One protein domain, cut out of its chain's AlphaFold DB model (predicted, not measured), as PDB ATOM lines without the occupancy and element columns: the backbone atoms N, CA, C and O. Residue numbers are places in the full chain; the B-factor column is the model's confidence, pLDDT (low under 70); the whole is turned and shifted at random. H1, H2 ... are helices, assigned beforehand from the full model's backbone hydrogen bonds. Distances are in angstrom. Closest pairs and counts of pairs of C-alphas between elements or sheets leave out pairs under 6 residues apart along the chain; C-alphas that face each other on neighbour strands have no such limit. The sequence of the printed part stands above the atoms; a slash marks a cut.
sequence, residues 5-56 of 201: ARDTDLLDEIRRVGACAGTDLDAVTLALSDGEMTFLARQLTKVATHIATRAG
ATOM      1  N   ALA A   5     -12.164 -28.449  33.393       60.72
ATOM      2  CA  ALA A   5     -12.012 -29.738  34.072       60.72
ATOM      3  C   ALA A   5     -12.590 -29.711  35.500       60.72
ATOM      4  O   ALA A   5     -13.261 -30.648  35.932       60.72
ATOM      5  N   ARG A   6     -12.404 -28.587  36.199       58.91
ATOM      6  CA  ARG A   6     -12.834 -28.384  37.587       58.91
ATOM      7  C   ARG A   6     -14.354 -28.234  37.717       58.91
ATOM      8  O   ARG A   6     -14.921 -28.579  38.752       58.91
ATOM      9  N   ASP A   7     -15.002 -27.735  36.665       56.44
ATOM     10  CA  ASP A   7     -16.456 -27.577  36.600       56.44
ATOM     11  C   ASP A   7     -17.169 -28.920  36.325       56.44
ATOM     12  O   ASP A   7     -18.249 -29.161  36.868       56.44
ATOM     13  N   THR A   8     -16.556 -29.829  35.553       64.62
ATOM     14  CA  THR A   8     -17.051 -31.207  35.357       64.62
ATOM     15  C   THR A   8     -16.953 -32.058  36.619       64.62
ATOM     16  O   THR A   8     -17.934 -32.708  36.976       64.62
ATOM     17  N   ASP A   9     -15.835 -31.982  37.347       71.44
ATOM     18  CA  ASP A   9     -15.638 -32.748  38.586       71.44
ATOM     19  C   ASP A   9     -16.673 -32.376  39.659       71.44
ATOM     20  O   ASP A   9     -17.232 -33.239  40.335       71.44
ATOM     21  N   LEU A  10     -16.987 -31.081  39.788       70.56
ATOM     22  CA  LEU A  10     -17.991 -30.609  40.740       70.56
ATOM     23  C   LEU A  10     -19.404 -31.092  40.377       70.56
ATOM     24  O   LEU A  10     -20.185 -31.439  41.263       70.56
ATOM     25  N   LEU A  11     -19.751 -31.104  39.088       69.88
ATOM     26  CA  LEU A  11     -21.053 -31.579  38.619       69.88
ATOM     27  C   LEU A  11     -21.229 -33.081  38.830       69.88
ATOM     28  O   LEU A  11     -22.313 -33.514  39.228       69.88
ATOM     29  N   ASP A  12     -20.184 -33.864  38.592       75.81
ATOM     30  CA  ASP A  12     -20.228 -35.306  38.801       75.81
ATOM     31  C   ASP A  12     -20.276 -35.659  40.289       75.81
ATOM     32  O   ASP A  12     -21.029 -36.555  40.672       75.81
ATOM     33  N   GLU A  13     -19.618 -34.883  41.151       71.00
ATOM     34  CA  GLU A  13     -19.737 -35.051  42.599       71.00
ATOM     35  C   GLU A  13     -21.149 -34.694  43.103       71.00
ATOM     36  O   GLU A  13     -21.734 -35.427  43.901       71.00
ATOM     37  N   ILE A  14     -21.773 -33.632  42.573       71.50
ATOM     38  CA  ILE A  14     -23.178 -33.297  42.877       71.50
ATOM     39  C   ILE A  14     -24.123 -34.419  42.425       71.50
ATOM     40  O   ILE A  14     -25.037 -34.792  43.162       71.50
ATOM     41  N   ARG A  15     -23.915 -34.981  41.226       75.12
ATOM     42  CA  ARG A  15     -24.712 -36.111  40.716       75.12
ATOM     43  C   ARG A  15     -24.530 -37.358  41.567       75.12
ATOM     44  O   ARG A  15     -25.512 -38.041  41.843       75.12
ATOM     45  N   ARG A  16     -23.301 -37.633  42.000       74.94
ATOM     46  CA  ARG A  16     -22.967 -38.753  42.878       74.94
ATOM     47  C   ARG A  16     -23.702 -38.648  44.208       74.94
ATOM     48  O   ARG A  16     -24.363 -39.602  44.596       74.94
ATOM     49  N   VAL A  17     -23.660 -37.477  44.846       72.75
ATOM     50  CA  VAL A  17     -24.395 -37.206  46.093       72.75
ATOM     51  C   VAL A  17     -25.908 -37.318  45.882       72.75
ATOM     52  O   VAL A  17     -26.602 -37.885  46.720       72.75
ATOM     53  N   GLY A  18     -26.432 -36.833  44.751       68.56
ATOM     54  CA  GLY A  18     -27.852 -36.957  44.404       68.56
ATOM     55  C   GLY A  18     -28.315 -38.387  44.090       68.56
ATOM     56  O   GLY A  18     -29.506 -38.669  44.194       68.56
ATOM     57  N   ALA A  19     -27.397 -39.279  43.714       75.31
ATOM     58  CA  ALA A  19     -27.661 -40.689  43.431       75.31
ATOM     59  C   ALA A  19     -27.480 -41.604  44.656       75.31
ATOM     60  O   ALA A  19     -27.770 -42.798  44.561       75.31
ATOM     61  N   CYS A  20     -27.013 -41.073  45.794       75.56
ATOM     62  CA  CYS A  20     -26.909 -41.835  47.035       75.56
ATOM     63  C   CYS A  20     -28.290 -42.339  47.479       75.56
ATOM     64  O   CYS A  20     -29.271 -41.591  47.488       75.56
ATOM     65  N   ALA A  21     -28.366 -43.613  47.868       72.62
ATOM     66  CA  ALA A  21     -29.597 -44.200  48.377       72.62
ATOM     67  C   ALA A  21     -30.001 -43.527  49.699       72.62
ATOM     68  O   ALA A  21     -29.158 -43.258  50.555       72.62
ATOM     69  N   GLY A  22     -31.303 -43.281  49.887       69.44
ATOM     70  CA  GLY A  22     -31.820 -42.622  51.095       69.44
ATOM     71  C   GLY A  22     -31.416 -43.336  52.389       69.44
ATOM     72  O   GLY A  22     -31.082 -42.684  53.367       69.44
ATOM     73  N   THR A  23     -31.322 -44.666  52.359       69.38
ATOM     74  CA  THR A  23     -30.894 -45.486  53.502       69.38
ATOM     75  C   THR A  23     -29.441 -45.250  53.914       69.38
ATOM     76  O   THR A  23     -29.130 -45.298  55.102       69.38
ATOM     77  N   ASP A  24     -28.555 -44.965  52.958       74.56
ATOM     78  CA  ASP A  24     -27.143 -44.683  53.237       74.56
ATOM     79  C   ASP A  24     -26.977 -43.258  53.776       74.56
ATOM     80  O   ASP A  24     -26.197 -43.018  54.697       74.56
ATOM     81  N   LEU A  25     -27.766 -42.315  53.250       75.31
ATOM     82  CA  LEU A  25     -27.835 -40.947  53.764       75.31
ATOM     83  C   LEU A  25     -28.368 -40.910  55.200       75.31
ATOM     84  O   LEU A  25     -27.807 -40.196  56.031       75.31
ATOM     85  N   ASP A  26     -29.392 -41.702  55.518       75.25
ATOM     86  CA  ASP A  26     -29.947 -41.801  56.870       75.25
ATOM     87  C   ASP A  26     -28.920 -42.388  57.851       75.25
ATOM     88  O   ASP A  26     -28.701 -41.831  58.929       75.25
ATOM     89  N   ALA A  27     -28.224 -43.459  57.458       79.06
ATOM     90  CA  ALA A  27     -27.185 -44.081  58.277       79.06
ATOM     91  C   ALA A  27     -26.011 -43.128  58.565       79.06
ATOM     92  O   ALA A  27     -25.528 -43.064  59.696       79.06
ATOM     93  N   VAL A  28     -25.577 -42.354  57.566       80.31
ATOM     94  CA  VAL A  28     -24.519 -41.346  57.737       80.31
ATOM     95  C   VAL A  28     -25.005 -40.178  58.591       80.31
ATOM     96  O   VAL A  28     -24.262 -39.705  59.445       80.31
ATOM     97  N   THR A  29     -26.252 -39.738  58.424       79.56
ATOM     98  CA  THR A  29     -26.821 -38.634  59.214       79.56
ATOM     99  C   THR A  29     -26.909 -38.992  60.697       79.56
ATOM    100  O   THR A  29     -26.620 -38.148  61.539       79.56
ATOM    101  N   LEU A  30     -27.223 -40.252  61.023       81.25
ATOM    102  CA  LEU A  30     -27.230 -40.759  62.401       81.25
ATOM    103  C   LEU A  30     -25.836 -40.809  63.051       81.25
ATOM    104  O   LEU A  30     -25.744 -40.867  64.276       81.25
ATOM    105  N   ALA A  31     -24.765 -40.802  62.256       85.75
ATOM    106  CA  ALA A  31     -23.388 -40.827  62.745       85.75
ATOM    107  C   ALA A  31     -22.790 -39.425  62.969       85.75
ATOM    108  O   ALA A  31     -21.684 -39.319  63.499       85.75
ATOM    109  N   LEU A  32     -23.490 -38.359  62.565       86.56
ATOM    110  CA  LEU A  32     -23.039 -36.978  62.730       86.56
ATOM    111  C   LEU A  32     -23.451 -36.417  64.093       86.56
ATOM    112  O   LEU A  32     -24.540 -36.685  64.596       86.56
ATOM    113  N   SER A  33     -22.604 -35.568  64.667       89.12
ATOM    114  CA  SER A  33     -22.985 -34.744  65.816       89.12
ATOM    115  C   SER A  33     -23.943 -33.615  65.413       89.12
ATOM    116  O   SER A  33     -23.956 -33.160  64.265       89.12
ATOM    117  N   ASP A  34     -24.688 -33.066  66.378       82.19
ATOM    118  CA  ASP A  34     -25.601 -31.929  66.152       82.19
ATOM    119  C   ASP A  34     -24.900 -30.714  65.510       82.19
ATOM    120  O   ASP A  34     -25.469 -29.993  64.678       82.19
ATOM    121  N   GLY A  35     -23.634 -30.486  65.877       78.56
ATOM    122  CA  GLY A  35     -22.804 -29.421  65.315       78.56
ATOM    123  C   GLY A  35     -22.479 -29.650  63.838       78.56
ATOM    124  O   GLY A  35     -22.593 -28.727  63.026       78.56
ATOM    125  N   GLU A  36     -22.133 -30.885  63.474       81.00
ATOM    126  CA  GLU A  36     -21.840 -31.282  62.094       81.00
ATOM    127  C   GLU A  36     -23.097 -31.270  61.226       81.00
ATOM    128  O   GLU A  36     -23.059 -30.745  60.113       81.00
ATOM    129  N   MET A  37     -24.234 -31.732  61.755       77.25
ATOM    130  CA  MET A  37     -25.534 -31.620  61.088       77.25
ATOM    131  C   MET A  37     -25.887 -30.163  60.782       77.25
ATOM    132  O   MET A  37     -26.267 -29.827  59.659       77.25
ATOM    133  N   THR A  38     -25.721 -29.270  61.761       72.19
ATOM    134  CA  THR A  38     -26.012 -27.839  61.590       72.19
ATOM    135  C   THR A  38     -25.090 -27.198  60.554       72.19
ATOM    136  O   THR A  38     -25.522 -26.375  59.736       72.19
ATOM    137  N   PHE A  39     -23.808 -27.568  60.566       76.25
ATOM    138  CA  PHE A  39     -22.840 -27.103  59.582       76.25
ATOM    139  C   PHE A  39     -23.192 -27.599  58.174       76.25
ATOM    140  O   PHE A  39     -23.268 -26.786  57.250       76.25
ATOM    141  N   LEU A  40     -23.479 -28.894  58.017       79.88
ATOM    142  CA  LEU A  40     -23.845 -29.506  56.743       79.88
ATOM    143  C   LEU A  40     -25.130 -28.893  56.177       79.88
ATOM    144  O   LEU A  40     -25.145 -28.470  55.022       79.88
ATOM    145  N   ALA A  41     -26.172 -28.735  56.998       73.38
ATOM    146  CA  ALA A  41     -27.421 -28.087  56.602       73.38
ATOM    147  C   ALA A  41     -27.186 -26.656  56.087       73.38
ATOM    148  O   ALA A  41     -27.747 -26.249  55.065       73.38
ATOM    149  N   ARG A  42     -26.301 -25.895  56.743       66.75
ATOM    150  CA  ARG A  42     -25.919 -24.547  56.302       66.75
ATOM    151  C   ARG A  42     -25.195 -24.569  54.956       66.75
ATOM    152  O   ARG A  42     -25.464 -23.704  54.122       66.75
ATOM    153  N   GLN A  43     -24.291 -25.524  54.730       79.62
ATOM    154  CA  GLN A  43     -23.580 -25.649  53.453       79.62
ATOM    155  C   GLN A  43     -24.514 -26.088  52.323       79.62
ATOM    156  O   GLN A  43     -24.520 -25.455  51.271       79.62
ATOM    157  N   LEU A  44     -25.374 -27.082  52.553       80.56
ATOM    158  CA  LEU A  44     -26.385 -27.509  51.583       80.56
ATOM    159  C   LEU A  44     -27.352 -26.373  51.244       80.56
ATOM    160  O   LEU A  44     -27.662 -26.161  50.076       80.56
ATOM    161  N   THR A  45     -27.749 -25.568  52.232       70.12
ATOM    162  CA  THR A  45     -28.563 -24.365  52.000       70.12
ATOM    163  C   THR A  45     -27.834 -23.355  51.114       70.12
ATOM    164  O   THR A  45     -28.435 -22.797  50.198       70.12
ATOM    165  N   LYS A  46     -26.531 -23.129  51.334       70.00
ATOM    166  CA  LYS A  46     -25.719 -22.251  50.476       70.00
ATOM    167  C   LYS A  46     -25.612 -22.791  49.054       70.00
ATOM    168  O   LYS A  46     -25.788 -22.016  48.120       70.00
ATOM    169  N   VAL A  47     -25.372 -24.091  48.886       75.25
ATOM    170  CA  VAL A  47     -25.304 -24.747  47.571       75.25
ATOM    171  C   VAL A  47     -26.650 -24.646  46.858       75.25
ATOM    172  O   VAL A  47     -26.698 -24.165  45.729       75.25
ATOM    173  N   ALA A  48     -27.754 -24.987  47.526       67.00
ATOM    174  CA  ALA A  48     -29.104 -24.861  46.984       67.00
ATOM    175  C   ALA A  48     -29.427 -23.412  46.592       67.00
ATOM    176  O   ALA A  48     -29.931 -23.157  45.499       67.00
ATOM    177  N   THR A  49     -29.062 -22.448  47.442       60.78
ATOM    178  CA  THR A  49     -29.209 -21.018  47.146       60.78
ATOM    179  C   THR A  49     -28.381 -20.630  45.926       60.78
ATOM    180  O   THR A  49     -28.893 -19.933  45.054       60.78
ATOM    181  N   HIS A  50     -27.136 -21.104  45.826       63.62
ATOM    182  CA  HIS A  50     -26.228 -20.787  44.728       63.62
ATOM    183  C   HIS A  50     -26.712 -21.363  43.392       63.62
ATOM    184  O   HIS A  50     -26.775 -20.637  42.397       63.62
ATOM    185  N   ILE A  51     -27.143 -22.628  43.384       64.31
ATOM    186  CA  ILE A  51     -27.778 -23.279  42.232       64.31
ATOM    187  C   ILE A  51     -29.021 -22.489  41.824       64.31
ATOM    188  O   ILE A  51     -29.147 -22.107  40.666       64.31
ATOM    189  N   ALA A  52     -29.887 -22.140  42.777       57.22
ATOM    190  CA  ALA A  52     -31.087 -21.363  42.493       57.22
ATOM    191  C   ALA A  52     -30.777 -19.929  42.011       57.22
ATOM    192  O   ALA A  52     -31.540 -19.370  41.230       57.22
ATOM    193  N   THR A  53     -29.662 -19.312  42.444       52.09
ATOM    194  CA  THR A  53     -29.233 -17.983  41.954       52.09
ATOM    195  C   THR A  53     -28.653 -18.034  40.548       52.09
ATOM    196  O   THR A  53     -28.842 -17.085  39.797       52.09
ATOM    197  N   ARG A  54     -27.955 -19.119  40.190       57.03
ATOM    198  CA  ARG A  54     -27.290 -19.270  38.887       57.03
ATOM    199  C   ARG A  54     -28.158 -19.934  37.826       57.03
ATOM    200  O   ARG A  54     -27.961 -19.657  36.652       57.03
ATOM    201  N   ALA A  55     -29.178 -20.694  38.214       51.09
ATOM    202  CA  ALA A  55     -30.258 -21.142  37.333       51.09
ATOM    203  C   ALA A  55     -31.210 -19.994  36.920       51.09
ATOM    204  O   ALA A  55     -32.347 -20.243  36.516       51.09
ATOM    205  N   GLY A  56     -30.766 -18.736  37.055       42.34
ATOM    206  CA  GLY A  56     -31.507 -17.516  36.758       42.34
ATOM    207  C   GLY A  56     -32.018 -17.488  35.321       42.34
ATOM    208  O   GLY A  56     -31.330 -17.019  34.423       42.34
TER     209      GLY A  56
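Overview. This is residues 5 to 56 of the 201 residues of an uncharacterized protein of Nocardia mexicana (UniProt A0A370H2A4). The chain makes an open C of three helices, with H1 as one arm, the long H3 as the other, and short H2 at the closed end between them. The space between the arms is empty, and H1 and H3 run slanted to each other. The printed part has 52 residues, with H1, H2 and H3 in that order and no named strand: all helix. It is loose, with a radius of gyration of the C-alphas of 12.9 A, and elongated, spanning 33 by 20 by 17 A.

Along the chain. H1, residues 5 to 18, begins at C-alpha 5 (-12.012, -29.738, 34.072) and is 20.2 A long. H2 holds residues 22 to 30, 12.3 A. H3, residues 34 to 54, is 30.1 A long and ends at C-alpha 54 (-27.290, -19.270, 38.887).

Arrangement. H1 is apart from H2 and H3. H2 and H3 are close but not clearly touching; their closest C-alphas, of Thr 29 and Met 37, are 7.4 A apart. They run opposite ways at a steep tilt of 47 degrees. In H1, H2 and H3 every O i to N i+4 pair is within hydrogen-bond range.

Size, cuts and confidence. The C-alphas farthest apart, of Ala 31 and Gly 56, are 35.8 A apart. The printed part has no cut, and both links are tight. Mean pLDDT of the printed part is 71.3; residues 48 to 56 are among those under 70.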